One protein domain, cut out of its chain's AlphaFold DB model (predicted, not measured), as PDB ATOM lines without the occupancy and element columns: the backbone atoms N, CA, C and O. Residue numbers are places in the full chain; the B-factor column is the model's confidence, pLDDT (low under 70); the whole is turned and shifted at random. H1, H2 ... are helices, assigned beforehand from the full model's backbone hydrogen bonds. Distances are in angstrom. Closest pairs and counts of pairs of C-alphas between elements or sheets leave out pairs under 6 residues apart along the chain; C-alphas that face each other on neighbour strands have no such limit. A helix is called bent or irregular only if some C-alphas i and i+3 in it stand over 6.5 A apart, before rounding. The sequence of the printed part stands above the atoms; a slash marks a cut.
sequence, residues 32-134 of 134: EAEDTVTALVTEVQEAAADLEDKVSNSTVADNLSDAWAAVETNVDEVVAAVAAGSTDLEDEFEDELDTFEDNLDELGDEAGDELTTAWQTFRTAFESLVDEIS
ATOM      1  N   GLU A  32      13.651  32.026  58.702       56.84
ATOM      2  CA  GLU A  32      13.646  33.505  58.697       56.84
ATOM      3  C   GLU A  32      14.934  34.113  58.106       56.84
ATOM      4  O   GLU A  32      14.869  35.138  57.437       56.84
ATOM      5  N   ALA A  33      16.091  33.483  58.311       59.78
ATOM      6  CA  ALA A  33      17.359  33.883  57.699       59.78
ATOM      7  C   ALA A  33      17.402  33.526  56.200       59.78
ATOM      8  O   ALA A  33      17.963  34.278  55.413       59.78
ATOM      9  N   GLU A  34      16.747  32.437  55.775       65.56
ATOM     10  CA  GLU A  34      16.603  32.104  54.345       65.56
ATOM     11  C   GLU A  34      15.808  33.183  53.578       65.56
ATOM     12  O   GLU A  34      16.194  33.567  52.470       65.56
ATOM     13  N   ASP A  35      14.729  33.709  54.172       73.50
ATOM     14  CA  ASP A  35      13.933  34.798  53.587       73.50
ATOM     15  C   ASP A  35      14.719  36.127  53.547       73.50
ATOM     16  O   ASP A  35      14.670  36.833  52.535       73.50
ATOM     17  N   THR A  36      15.484  36.453  54.599       80.50
ATOM     18  CA  THR A  36      16.351  37.650  54.647       80.50
ATOM     19  C   THR A  36      17.455  37.599  53.592       80.50
ATOM     20  O   THR A  36      17.597  38.536  52.809       80.50
ATOM     21  N   VAL A  37      18.194  36.490  53.508       82.00
ATOM     22  CA  VAL A  37      19.270  36.312  52.522       82.00
ATOM     23  C   VAL A  37      18.722  36.364  51.095       82.00
ATOM     24  O   VAL A  37      19.319  36.989  50.223       82.00
ATOM     25  N   THR A  38      17.543  35.785  50.845       81.19
ATOM     26  CA  THR A  38      16.889  35.866  49.527       81.19
ATOM     27  C   THR A  38      16.523  37.307  49.152       81.19
ATOM     28  O   THR A  38      16.682  37.704  47.992       81.19
ATOM     29  N   ALA A  39      16.041  38.100  50.114       86.44
ATOM     30  CA  ALA A  39      15.750  39.513  49.891       86.44
ATOM     31  C   ALA A  39      17.031  40.303  49.579       86.44
ATOM     32  O   ALA A  39      17.067  41.007  48.573       86.44
ATOM     33  N   LEU A  40      18.099  40.101  50.356       87.88
ATOM     34  CA  LEU A  40      19.395  40.754  50.148       87.88
ATOM     35  C   LEU A  40      20.024  40.388  48.797       87.88
ATOM     36  O   LEU A  40      20.492  41.271  48.087       87.88
ATOM     37  N   VAL A  41      19.959  39.120  48.374       87.44
ATOM     38  CA  VAL A  41      20.398  38.710  47.026       87.44
ATOM     39  C   VAL A  41      19.624  39.454  45.939       87.44
ATOM     40  O   VAL A  41      20.215  39.895  44.954       87.44
ATOM     41  N   THR A  42      18.309  39.611  46.111       87.81
ATOM     42  CA  THR A  42      17.485  40.355  45.150       87.81
ATOM     43  C   THR A  42      17.905  41.826  45.099       87.81
ATOM     44  O   THR A  42      18.085  42.361  44.010       87.81
ATOM     45  N   GLU A  43      18.124  42.459  46.255       91.12
ATOM     46  CA  GLU A  43      18.586  43.851  46.342       91.12
ATOM     47  C   GLU A  43      19.960  44.047  45.685       91.12
ATOM     48  O   GLU A  43      20.135  44.987  44.911       91.12
ATOM     49  N   VAL A  44      20.912  43.134  45.916       90.06
ATOM     50  CA  VAL A  44      22.235  43.156  45.270       90.06
ATOM     51  C   VAL A  44      22.111  43.048  43.753       90.06
ATOM     52  O   VAL A  44      22.739  43.820  43.036       90.06
ATOM     53  N   GLN A  45      21.289  42.125  43.247       87.62
ATOM     54  CA  GLN A  45      21.097  41.942  41.806       87.62
ATOM     55  C   GLN A  45      20.418  43.149  41.147       87.62
ATOM     56  O   GLN A  45      20.813  43.555  40.054       87.62
ATOM     57  N   GLU A  46      19.414  43.740  41.798       89.31
ATOM     58  CA  GLU A  46      18.760  44.957  41.307       89.31
ATOM     59  C   GLU A  46      19.728  46.147  41.298       89.31
ATOM     60  O   GLU A  46      19.790  46.876  40.305       89.31
ATOM     61  N   ALA A  47      20.521  46.320  42.359       91.75
ATOM     62  CA  ALA A  47      21.507  47.392  42.449       91.75
ATOM     63  C   ALA A  47      22.669  47.207  41.462       91.75
ATOM     64  O   ALA A  47      23.108  48.178  40.850       91.75
ATOM     65  N   ALA A  48      23.131  45.970  41.252       90.94
ATOM     66  CA  ALA A  48      24.149  45.645  40.258       90.94
ATOM     67  C   ALA A  48      23.664  45.954  38.832       90.94
ATOM     68  O   ALA A  48      24.402  46.544  38.048       90.94
ATOM     69  N   ALA A  49      22.410  45.623  38.510       87.88
ATOM     70  CA  ALA A  49      21.824  45.930  37.207       87.88
ATOM     71  C   ALA A  49      21.643  47.443  36.979       87.88
ATOM     72  O   ALA A  49      21.878  47.927  35.871       87.88
ATOM     73  N   ASP A  50      21.240  48.202  38.008       90.31
ATOM     74  CA  ASP A  50      21.187  49.670  37.918       90.31
ATOM     75  C   ASP A  50      22.589  50.254  37.709       90.31
ATOM     76  O   ASP A  50      22.795  51.062  36.804       90.31
ATOM     77  N   LEU A  51      23.578  49.791  38.478       91.81
ATOM     78  CA  LEU A  51      24.965  50.225  38.347       91.81
ATOM     79  C   LEU A  51      25.549  49.901  36.964       91.81
ATOM     80  O   LEU A  51      26.174  50.776  36.367       91.81
ATOM     81  N   GLU A  52      25.300  48.711  36.411       90.25
ATOM     82  CA  GLU A  52      25.706  48.350  35.044       90.25
ATOM     83  C   GLU A  52      25.132  49.334  34.013       90.25
ATOM     84  O   GLU A  52      25.857  49.808  33.127       90.25
ATOM     85  N   ASP A  53      23.842  49.675  34.132       90.56
ATOM     86  CA  ASP A  53      23.196  50.653  33.257       90.56
ATOM     87  C   ASP A  53      23.850  52.035  33.406       90.56
ATOM     88  O   ASP A  53      24.183  52.672  32.400       90.56
ATOM     89  N   LYS A  54      24.122  52.487  34.637       90.81
ATOM     90  CA  LYS A  54      24.804  53.769  34.878       90.81
ATOM     91  C   LYS A  54      26.218  53.784  34.309       90.81
ATOM     92  O   LYS A  54      26.561  54.734  33.606       90.81
ATOM     93  N   VAL A  55      27.018  52.744  34.548       89.44
ATOM     94  CA  VAL A  55      28.383  52.620  34.015       89.44
ATOM     95  C   VAL A  55      28.347  52.663  32.491       89.44
ATOM     96  O   VAL A  55      29.033  53.490  31.891       89.44
ATOM     97  N   SER A  56      27.495  51.849  31.863       89.44
ATOM     98  CA  SER A  56      27.409  51.708  30.403       89.44
ATOM     99  C   SER A  56      26.946  52.976  29.684       89.44
ATOM    100  O   SER A  56      27.338  53.217  28.540       89.44
ATOM    101  N   ASN A  57      26.108  53.788  30.331       88.44
ATOM    102  CA  ASN A  57      25.618  55.052  29.779       88.44
ATOM    103  C   ASN A  57      26.467  56.269  30.193       88.44
ATOM    104  O   ASN A  57      26.216  57.376  29.706       88.44
ATOM    105  N   SER A  58      27.459  56.091  31.069       90.00
ATOM    106  CA  SER A  58      28.335  57.173  31.518       90.00
ATOM    107  C   SER A  58      29.361  57.571  30.452       90.00
ATOM    108  O   SER A  58      29.765  56.784  29.593       90.00
ATOM    109  N   THR A  59      29.850  58.809  30.526       90.19
ATOM    110  CA  THR A  59      30.960  59.281  29.678       90.19
ATOM    111  C   THR A  59      32.307  58.665  30.053       90.19
ATOM    112  O   THR A  59      33.254  58.766  29.277       90.19
ATOM    113  N   VAL A  60      32.380  58.021  31.218       91.31
ATOM    114  CA  VAL A  60      33.576  57.409  31.806       91.31
ATOM    115  C   VAL A  60      33.546  55.876  31.738       91.31
ATOM    116  O   VAL A  60      34.375  55.218  32.360       91.31
ATOM    117  N   ALA A  61      32.621  55.300  30.960       90.25
ATOM    118  CA  ALA A  61      32.406  53.857  30.854       90.25
ATOM    119  C   ALA A  61      33.695  53.074  30.553       90.25
ATOM    120  O   ALA A  61      33.953  52.048  31.172       90.25
ATOM    121  N   ASP A  62      34.537  53.585  29.649       90.12
ATOM    122  CA  ASP A  62      35.806  52.942  29.282       90.12
ATOM    123  C   ASP A  62      36.803  52.883  30.455       90.12
ATOM    124  O   ASP A  62      37.611  51.960  30.514       90.12
ATOM    125  N   ASN A  63      36.741  53.837  31.391       89.75
ATOM    126  CA  ASN A  63      37.608  53.861  32.574       89.75
ATOM    127  C   ASN A  63      37.110  52.908  33.670       89.75
ATOM    128  O   ASN A  63      37.912  52.392  34.438       89.75
ATOM    129  N   LEU A  64      35.796  52.663  33.734       90.56
ATOM    130  CA  LEU A  64      35.168  51.851  34.780       90.56
ATOM    131  C   LEU A  64      34.868  50.414  34.351       90.56
ATOM    132  O   LEU A  64      34.651  49.569  35.209       90.56
ATOM    133  N   SER A  65      34.865  50.109  33.051       87.88
ATOM    134  CA  SER A  65      34.437  48.803  32.536       87.88
ATOM    135  C   SER A  65      35.252  47.629  33.081       87.88
ATOM    136  O   SER A  65      34.674  46.568  33.304       87.88
ATOM    137  N   ASP A  66      36.567  47.782  33.249       90.00
ATOM    138  CA  ASP A  66      37.421  46.691  33.737       90.00
ATOM    139  C   ASP A  66      37.206  46.455  35.240       90.00
ATOM    140  O   ASP A  66      37.082  45.309  35.668       90.00
ATOM    141  N   ALA A  67      37.090  47.531  36.026       90.19
ATOM    142  CA  ALA A  67      36.784  47.447  37.452       90.19
ATOM    143  C   ALA A  67      35.368  46.901  37.692       90.19
ATOM    144  O   ALA A  67      35.175  46.041  38.544       90.19
ATOM    145  N   TRP A  68      34.388  47.329  36.888       91.31
ATOM    146  CA  TRP A  68      33.027  46.799  36.945       91.31
ATOM    147  C   TRP A  68      32.984  45.296  36.662       91.31
ATOM    148  O   TRP A  68      32.319  44.565  37.382       91.31
ATOM    149  N   ALA A  69      33.728  44.813  35.663       89.38
ATOM    150  CA  ALA A  69      33.747  43.387  35.333       89.38
ATOM    151  C   ALA A  69      34.308  42.516  36.476       89.38
ATOM    152  O   ALA A  69      33.895  41.366  36.643       89.38
ATOM    153  N   ALA A  70      35.245  43.056  37.261       89.75
ATOM    154  CA  ALA A  70      35.749  42.392  38.459       89.75
ATOM    155  C   ALA A  70      34.667  42.336  39.552       89.75
ATOM    156  O   ALA A  70      34.371  41.261  40.064       89.75
ATOM    157  N   VAL A  71      33.986  43.456  39.813       89.50
ATOM    158  CA  VAL A  71      32.858  43.515  40.760       89.50
ATOM    159  C   VAL A  71      31.710  42.582  40.350       89.50
ATOM    160  O   VAL A  71      31.163  41.876  41.192       89.50
ATOM    161  N   GLU A  72      31.358  42.522  39.063       87.81
ATOM    162  CA  GLU A  72      30.322  41.619  38.538       87.81
ATOM    163  C   GLU A  72      30.678  40.145  38.799       87.81
ATOM    164  O   GLU A  72      29.818  39.354  39.186       87.81
ATOM    165  N   THR A  73      31.962  39.789  38.672       87.19
ATOM    166  CA  THR A  73      32.450  38.442  39.008       87.19
ATOM    167  C   THR A  73      32.232  38.132  40.493       87.19
ATOM    168  O   THR A  73      31.720  37.063  40.820       87.19
ATOM    169  N   ASN A  74      32.522  39.086  41.380       85.75
ATOM    170  CA  ASN A  74      32.315  38.930  42.822       85.75
ATOM    171  C   ASN A  74      30.831  38.738  43.170       85.75
ATOM    172  O   ASN A  74      30.481  37.891  43.991       85.75
ATOM    173  N   VAL A  75      29.931  39.473  42.507       85.25
ATOM    174  CA  VAL A  75      28.476  39.285  42.657       85.25
ATOM    175  C   VAL A  75      28.066  37.862  42.293       85.25
ATOM    176  O   VAL A  75      27.349  37.218  43.062       85.25
ATOM    177  N   ASP A  76      28.531  37.350  41.154       84.94
ATOM    178  CA  ASP A  76      28.222  35.988  40.716       84.94
ATOM    179  C   ASP A  76      28.732  34.931  41.708       84.94
ATOM    180  O   ASP A  76      28.026  33.958  41.999       84.94
ATOM    181  N   GLU A  77      29.931  35.124  42.261       85.31
ATOM    182  CA  GLU A  77      30.532  34.217  43.241       85.31
ATOM    183  C   GLU A  77      29.770  34.207  44.570       85.31
ATOM    184  O   GLU A  77      29.428  33.127  45.063       85.31
ATOM    185  N   VAL A  78      29.405  35.378  45.106       83.62
ATOM    186  CA  VAL A  78      28.593  35.480  46.329       83.62
ATOM    187  C   VAL A  78      27.219  34.854  46.128       83.62
ATOM    188  O   VAL A  78      26.786  34.029  46.933       83.62
ATOM    189  N   VAL A  79      26.530  35.177  45.033       81.62
ATOM    190  CA  VAL A  79      25.207  34.607  44.733       81.62
ATOM    191  C   VAL A  79      25.288  33.082  44.607       81.62
ATOM    192  O   VAL A  79      24.411  32.367  45.104       81.62
ATOM    193  N   ALA A  80      26.343  32.555  43.979       81.19
ATOM    194  CA  ALA A  80      26.569  31.118  43.875       81.19
ATOM    195  C   ALA A  80      26.876  30.469  45.235       81.19
ATOM    196  O   ALA A  80      26.367  29.378  45.512       81.19
ATOM    197  N   ALA A  81      27.661  31.128  46.091       78.50
ATOM    198  CA  ALA A  81      27.956  30.669  47.445       78.50
ATOM    199  C   ALA A  81      26.684  30.595  48.298       78.50
ATOM    200  O   ALA A  81      26.399  29.548  48.883       78.50
ATOM    201  N   VAL A  82      25.854  31.640  48.255       77.81
ATOM    202  CA  VAL A  82      24.536  31.675  48.904       77.81
ATOM    203  C   VAL A  82      23.648  30.532  48.414       77.81
ATOM    204  O   VAL A  82      23.066  29.803  49.220       77.81
ATOM    205  N   ALA A  83      23.585  30.307  47.098       74.56
ATOM    206  CA  ALA A  83      22.818  29.208  46.510       74.56
ATOM    207  C   ALA A  83      23.307  27.822  46.970       74.56
ATOM    208  O   ALA A  83      22.521  26.876  47.069       74.56
ATOM    209  N   ALA A  84      24.609  27.694  47.232       74.88
ATOM    210  CA  ALA A  84      25.236  26.481  47.742       74.88
ATOM    211  C   ALA A  84      25.132  26.333  49.274       74.88
ATOM    212  O   ALA A  84      25.476  25.270  49.794       74.88
ATOM    213  N   GLY A  85      24.659  27.363  49.990       72.19
ATOM    214  CA  GLY A  85      24.672  27.425  51.454       72.19
ATOM    215  C   GLY A  85      26.084  27.545  52.038       72.19
ATOM    216  O   GLY A  85      26.330  27.061  53.142       72.19
ATOM    217  N   SER A  86      27.018  28.112  51.269       70.62
ATOM    218  CA  SER A  86      28.400  28.357  51.672       70.62
ATOM    219  C   SER A  86      28.525  29.745  52.292       70.62
ATOM    220  O   SER A  86      28.115  30.726  51.679       70.62
ATOM    221  N   THR A  87      29.107  29.804  53.486       67.44
ATOM    222  CA  THR A  87      29.350  31.030  54.270       67.44
ATOM    223  C   THR A  87      30.834  31.414  54.301       67.44
ATOM    224  O   THR A  87      31.225  32.351  54.980       67.44
ATOM    225  N   ASP A  88      31.685  30.647  53.615       69.06
ATOM    226  CA  ASP A  88      33.130  30.884  53.538       69.06
ATOM    227  C   ASP A  88      33.415  31.824  52.359       69.06
ATOM    228  O   ASP A  88      33.694  31.389  51.240       69.06
ATOM    229  N   LEU A  89      33.235  33.116  52.609       71.25
ATOM    230  CA  LEU A  89      33.570  34.210  51.708       71.25
ATOM    231  C   LEU A  89      34.661  35.030  52.405       71.25
ATOM    232  O   LEU A  89      34.367  36.008  53.080       71.25
ATOM    233  N   GLU A  90      35.907  34.550  52.365       60.19
ATOM    234  CA  GLU A  90      37.045  35.165  53.070       60.19
ATOM    235  C   GLU A  90      37.396  36.540  52.472       60.19
ATOM    236  O   GLU A  90      38.307  36.595  51.661       60.19
ATOM    237  N   ASP A  91      36.697  37.625  52.842       67.19
ATOM    238  CA  ASP A  91      36.985  39.045  52.514       67.19
ATOM    239  C   ASP A  91      37.407  39.325  51.045       67.19
ATOM    240  O   ASP A  91      37.973  40.371  50.730       67.19
ATOM    241  N   GLU A  92      37.128  38.397  50.123       72.44
ATOM    242  CA  GLU A  92      37.829  38.284  48.831       72.44
ATOM    243  C   GLU A  92      37.385  39.364  47.841       72.44
ATOM    244  O   GLU A  92      37.911  39.455  46.744       72.44
ATOM    245  N   PHE A  93      36.426  40.195  48.248       83.81
ATOM    246  CA  PHE A  93      35.743  41.155  47.397       83.81
ATOM    247  C   PHE A  93      36.032  42.610  47.768       83.81
ATOM    248  O   PHE A  93      35.701  43.499  46.984       83.81
ATOM    249  N   GLU A  94      36.606  42.880  48.949       87.62
ATOM    250  CA  GLU A  94      36.868  44.254  49.407       87.62
ATOM    251  C   GLU A  94      37.837  44.982  48.466       87.62
ATOM    252  O   GLU A  94      37.593  46.135  48.114       87.62
ATOM    253  N   ASP A  95      38.879  44.294  47.985       90.62
ATOM    254  CA  ASP A  95      39.897  44.872  47.100       90.62
ATOM    255  C   ASP A  95      39.296  45.340  45.756       90.62
ATOM    256  O   ASP A  95      39.626  46.430  45.270       90.62
ATOM    257  N   GLU A  96      38.400  44.565  45.133       91.62
ATOM    258  CA  GLU A  96      37.728  44.977  43.891       91.62
ATOM    259  C   GLU A  96      36.696  46.077  44.134       91.62
ATOM    260  O   GLU A  96      36.555  46.968  43.287       91.62
ATOM    261  N   LEU A  97      35.987  46.037  45.269       93.44
ATOM    262  CA  LEU A  97      35.036  47.089  45.610       93.44
ATOM    263  C   LEU A  97      35.763  48.424  45.806       93.44
ATOM    264  O   LEU A  97      35.398  49.430  45.199       93.44
ATOM    265  N   ASP A  98      36.845  48.414  46.579       93.94
ATOM    266  CA  ASP A  98      37.689  49.584  46.810       93.94
ATOM    267  C   ASP A  98      38.336  50.070  45.512       93.94
ATOM    268  O   ASP A  98      38.362  51.267  45.250       93.94
ATOM    269  N   THR A  99      38.766  49.162  44.632       94.31
ATOM    270  CA  THR A  99      39.292  49.539  43.311       94.31
ATOM    271  C   THR A  99      38.246  50.275  42.466       94.31
ATOM    272  O   THR A  99      38.574  51.231  41.756       94.31
ATOM    273  N   PHE A 100      36.985  49.839  42.489       94.06
ATOM    274  CA  PHE A 100      35.924  50.532  41.761       94.06
ATOM    275  C   PHE A 100      35.633  51.913  42.368       94.06
ATOM    276  O   PHE A 100      35.483  52.885  41.624       94.06
ATOM    277  N   GLU A 101      35.617  52.016  43.698       95.62
ATOM    278  CA  GLU A 101      35.451  53.285  44.415       95.62
ATOM    279  C   GLU A 101      36.597  54.264  44.138       95.62
ATOM    280  O   GLU A 101      36.338  55.407  43.767       95.62
ATOM    281  N   ASP A 102      37.849  53.808  44.196       95.81
ATOM    282  CA  ASP A 102      39.033  54.612  43.877       95.81
ATOM    283  C   ASP A 102      38.967  55.170  42.447       95.81
ATOM    284  O   ASP A 102      39.298  56.334  42.203       95.81
ATOM    285  N   ASN A 103      38.499  54.368  41.484       93.75
ATOM    286  CA  ASN A 103      38.308  54.838  40.113       93.75
ATOM    287  C   ASN A 103      37.196  55.892  40.018       93.75
ATOM    288  O   ASN A 103      37.341  56.859  39.270       93.75
ATOM    289  N   LEU A 104      36.096  55.742  40.761       93.56
ATOM    290  CA  LEU A 104      35.057  56.774  40.828       93.56
ATOM    291  C   LEU A 104      35.591  58.072  41.439       93.56
ATOM    292  O   LEU A 104      35.323  59.149  40.903       93.56
ATOM    293  N   ASP A 105      36.376  57.975  42.508       93.38
ATOM    294  CA  ASP A 105      36.983  59.118  43.186       93.38
ATOM    295  C   ASP A 105      38.010  59.840  42.299       93.38
ATOM    296  O   ASP A 105      38.057  61.075  42.287       93.38
ATOM    297  N   GLU A 106      38.797  59.103  41.506       94.62
ATOM    298  CA  GLU A 106      39.731  59.689  40.534       94.62
ATOM    299  C   GLU A 106      38.995  60.452  39.421       94.62
ATOM    300  O   GLU A 106      39.450  61.513  38.977       94.62
ATOM    301  N   LEU A 107      37.837  59.944  38.991       92.69
ATOM    302  CA  LEU A 107      36.986  60.585  37.985       92.69
ATOM    303  C   LEU A 107      36.210  61.783  38.552       92.69
ATOM    304  O   LEU A 107      35.892  62.717  37.810       92.69
ATOM    305  N   GLY A 108      35.924  61.782  39.857       90.38
ATOM    306  CA  GLY A 108      35.274  62.873  40.577       90.38
ATOM    307  C   GLY A 108      33.969  63.321  39.915       90.38
ATOM    308  O   GLY A 108      33.070  62.521  39.660       90.38
ATOM    309  N   ASP A 109      33.874  64.613  39.585       90.06
ATOM    310  CA  ASP A 109      32.685  65.205  38.950       90.06
ATOM    311  C   ASP A 109      32.322  64.548  37.597       90.06
ATOM    312  O   ASP A 109      31.182  64.653  37.144       90.06
ATOM    313  N   GLU A 110      33.279  63.894  36.928       88.81
ATOM    314  CA  GLU A 110      33.089  63.279  35.610       88.81
ATOM    315  C   GLU A 110      32.346  61.933  35.684       88.81
ATOM    316  O   GLU A 110      31.668  61.558  34.725       88.81
ATOM    317  N   ALA A 111      32.416  61.241  36.829       88.25
ATOM    318  CA  ALA A 111      31.597  60.060  37.109       88.25
ATOM    319  C   ALA A 111      30.112  60.427  37.268       88.25
ATOM    320  O   ALA A 111      29.230  59.715  36.784       88.25
ATOM    321  N   GLY A 112      29.849  61.588  37.873       89.75
ATOM    322  CA  GLY A 112      28.515  62.133  38.089       89.75
ATOM    323  C   GLY A 112      27.764  61.493  39.261       89.75
ATOM    324  O   GLY A 112      27.879  60.302  39.544       89.75
ATOM    325  N   ASP A 113      26.918  62.300  39.909       91.12
ATOM    326  CA  ASP A 113      26.214  61.935  41.146       91.12
ATOM    327  C   ASP A 113      25.366  60.657  41.022       91.12
ATOM    328  O   ASP A 113      25.244  59.897  41.982       91.12
ATOM    329  N   GLU A 114      24.762  60.413  39.854       91.12
ATOM    330  CA  GLU A 114      23.924  59.229  39.627       91.12
ATOM    331  C   GLU A 114      24.731  57.931  39.693       91.12
ATOM    332  O   GLU A 114      24.263  56.958  40.278       91.12
ATOM    333  N   LEU A 115      25.941  57.922  39.128       92.44
ATOM    334  CA  LEU A 115      26.801  56.745  39.111       92.44
ATOM    335  C   LEU A 115      27.387  56.476  40.497       92.44
ATOM    336  O   LEU A 115      27.346  55.346  40.973       92.44
ATOM    337  N   THR A 116      27.848  57.525  41.183       93.81
ATOM    338  CA  THR A 116      28.315  57.429  42.572       93.81
ATOM    339  C   THR A 116      27.200  56.952  43.508       93.81
ATOM    340  O   THR A 116      27.439  56.139  44.396       93.81
ATOM    341  N   THR A 117      25.961  57.407  43.297       95.62
ATOM    342  CA  THR A 117      24.806  56.954  44.089       95.62
ATOM    343  C   THR A 117      24.469  55.488  43.815       95.62
ATOM    344  O   THR A 117      24.200  54.738  44.758       95.62
ATOM    345  N   ALA A 118      24.488  55.063  42.546       94.50
ATOM    346  CA  ALA A 118      24.259  53.667  42.176       94.50
ATOM    347  C   ALA A 118      25.330  52.752  42.787       94.50
ATOM    348  O   ALA A 118      24.995  51.734  43.390       94.50
ATOM    349  N   TRP A 119      26.598  53.175  42.742       95.81
ATOM    350  CA  TRP A 119      27.709  52.488  43.395       95.81
ATOM    351  C   TRP A 119      27.491  52.306  44.896       95.81
ATOM    352  O   TRP A 119      27.545  51.187  45.395       95.81
ATOM    353  N   GLN A 120      27.182  53.385  45.619       96.31
ATOM    354  CA  GLN A 120      26.959  53.312  47.065       96.31
ATOM    355  C   GLN A 120      25.768  52.418  47.426       96.31
ATOM    356  O   GLN A 120      25.814  51.699  48.425       96.31
ATOM    357  N   THR A 121      24.710  52.448  46.611       95.81
ATOM    358  CA  THR A 121      23.533  51.585  46.792       95.81
ATOM    359  C   THR A 121      23.916  50.117  46.636       95.81
ATOM    360  O   THR A 121      23.595  49.309  47.506       95.81
ATOM    361  N   PHE A 122      24.653  49.789  45.573       95.69
ATOM    362  CA  PHE A 122      25.174  48.449  45.336       95.69
ATOM    363  C   PHE A 122      26.105  47.984  46.460       95.69
ATOM    364  O   PHE A 122      25.854  46.934  47.046       95.69
ATOM    365  N   ARG A 123      27.123  48.780  46.810       94.94
ATOM    366  CA  ARG A 123      28.103  48.439  47.849       94.94
ATOM    367  C   ARG A 123      27.422  48.155  49.185       94.94
ATOM    368  O   ARG A 123      27.675  47.122  49.790       94.94
ATOM    369  N   THR A 124      26.478  49.006  49.588       95.25
ATOM    370  CA  THR A 124      25.708  48.812  50.829       95.25
ATOM    371  C   THR A 124      24.913  47.504  50.811       95.25
ATOM    372  O   THR A 124      24.901  46.778  51.806       95.25
ATOM    373  N   ALA A 125      24.233  47.195  49.700       92.62
ATOM    374  CA  ALA A 125      23.467  45.957  49.569       92.62
ATOM    375  C   ALA A 125      24.386  44.725  49.596       92.62
ATOM    376  O   ALA A 125      24.074  43.737  50.260       92.62
ATOM    377  N   PHE A 126      25.532  44.799  48.915       91.44
ATOM    378  CA  PHE A 126      26.507  43.715  48.835       91.44
ATOM    379  C   PHE A 126      27.152  43.431  50.194       91.44
ATOM    380  O   PHE A 126      27.137  42.291  50.644       91.44
ATOM    381  N   GLU A 127      27.625  44.463  50.896       91.25
ATOM    382  CA  GLU A 127      28.167  44.338  52.255       91.25
ATOM    383  C   GLU A 127      27.119  43.790  53.232       91.25
ATOM    384  O   GLU A 127      27.437  42.945  54.063       91.25
ATOM    385  N   SER A 128      25.851  44.201  53.100       90.94
ATOM    386  CA  SER A 128      24.757  43.666  53.928       90.94
ATOM    387  C   SER A 128      24.513  42.177  53.669       90.94
ATOM    388  O   SER A 128      24.241  41.427  54.603       90.94
ATOM    389  N   LEU A 129      24.605  41.740  52.408       87.81
ATOM    390  CA  LEU A 129      24.502  40.326  52.056       87.81
ATOM    391  C   LEU A 129      25.672  39.530  52.635       87.81
ATOM    392  O   LEU A 129      25.434  38.482  53.228       87.81
ATOM    393  N   VAL A 130      26.902  40.023  52.474       87.06
ATOM    394  CA  VAL A 130      28.115  39.369  52.988       87.06
ATOM    395  C   VAL A 130      28.083  39.270  54.519       87.06
ATOM    396  O   VAL A 130      28.364  38.196  55.045       87.06
ATOM    397  N   ASP A 131      27.673  40.323  55.235       86.69
ATOM    398  CA  ASP A 131      27.545  40.320  56.706       86.69
ATOM    399  C   ASP A 131      26.479  39.327  57.203       86.69
ATOM    400  O   ASP A 131      26.689  38.648  58.203       86.69
ATOM    401  N   GLU A 132      25.356  39.184  56.489       85.56
ATOM    402  CA  GLU A 132      24.295  38.234  56.868       85.56
ATOM    403  C   GLU A 132      24.718  36.768  56.673       85.56
ATOM    404  O   GLU A 132      24.231  35.881  57.381       85.56
ATOM    405  N   ILE A 133      25.594  36.493  55.702       79.31
ATOM    406  CA  ILE A 133      26.014  35.127  55.356       79.31
ATOM    407  C   ILE A 133      27.371  34.726  55.935       79.31
ATOM    408  O   ILE A 133      27.742  33.571  55.743       79.31
ATOM    409  N   SER A 134      28.084  35.618  56.628       75.19
ATOM    410  CA  SER A 134      29.365  35.341  57.310       75.19
ATOM    411  C   SER A 134      29.169  34.851  58.751       75.19
ATOM    412  O   SER A 134      29.905  33.929  59.180       75.19
TER     413      SER A 134
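AT A GLANCE: This is residues 32 to 134 of the 134 residues of an uncharacterized protein of Acidimicrobiia bacterium (UniProt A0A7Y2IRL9). Four helices make an elongated up-and-down bundle, each running against the one before, with H1 and H3 at opposite corners. H3 is the shortest, and the unnamed stretch 85 to 93 precedes it. The printed part has 103 residues, with H1 to H4 in order and no named strand; it is all helix and compact, radius of gyration of the C-alphas 13.7 A, spans 42 by 22 by 16 A.

IN THESE COORDINATES: Find C-alpha 32 at (13.646, 33.505, 58.697); from there H1, residues 32 to 57, runs 38.0 A. Next come H2, residues 61 to 84, 33.0 A, and H3, residues 94 to 110, 23.8 A. H4, residues 113 to 133, runs 30.3 A to C-alpha 133 at (26.014, 35.127, 55.356). H2 and H3 are irregular: C-alphas 63 and 66 are 7.3 A apart, 106 and 109 9.1 A.

HOW THE PARTS SIT: H1 touches H4, closest at C-alphas Ala 47 and Phe 122, 4.8 A, at a shallow tilt of 25 degrees, opposite ways. H2 touches H3 with residues 63 to 71 alone, closest at C-alphas Ala 67 and Phe 100, 5.4 A. H1 and H3 are apart. Every O i to N i+4 pair is within hydrogen-bond range in H1 and H4, against 18 of 20 in H2 and 11 of 13 in H3.

THE WHOLE: C-alphas 32 and 59, the two farthest apart, are 42.5 A apart. The printed part has no cut and no long link. Look for pLDDT under 70 at residues 32 to 34, 87 to 88 and 90 to 91.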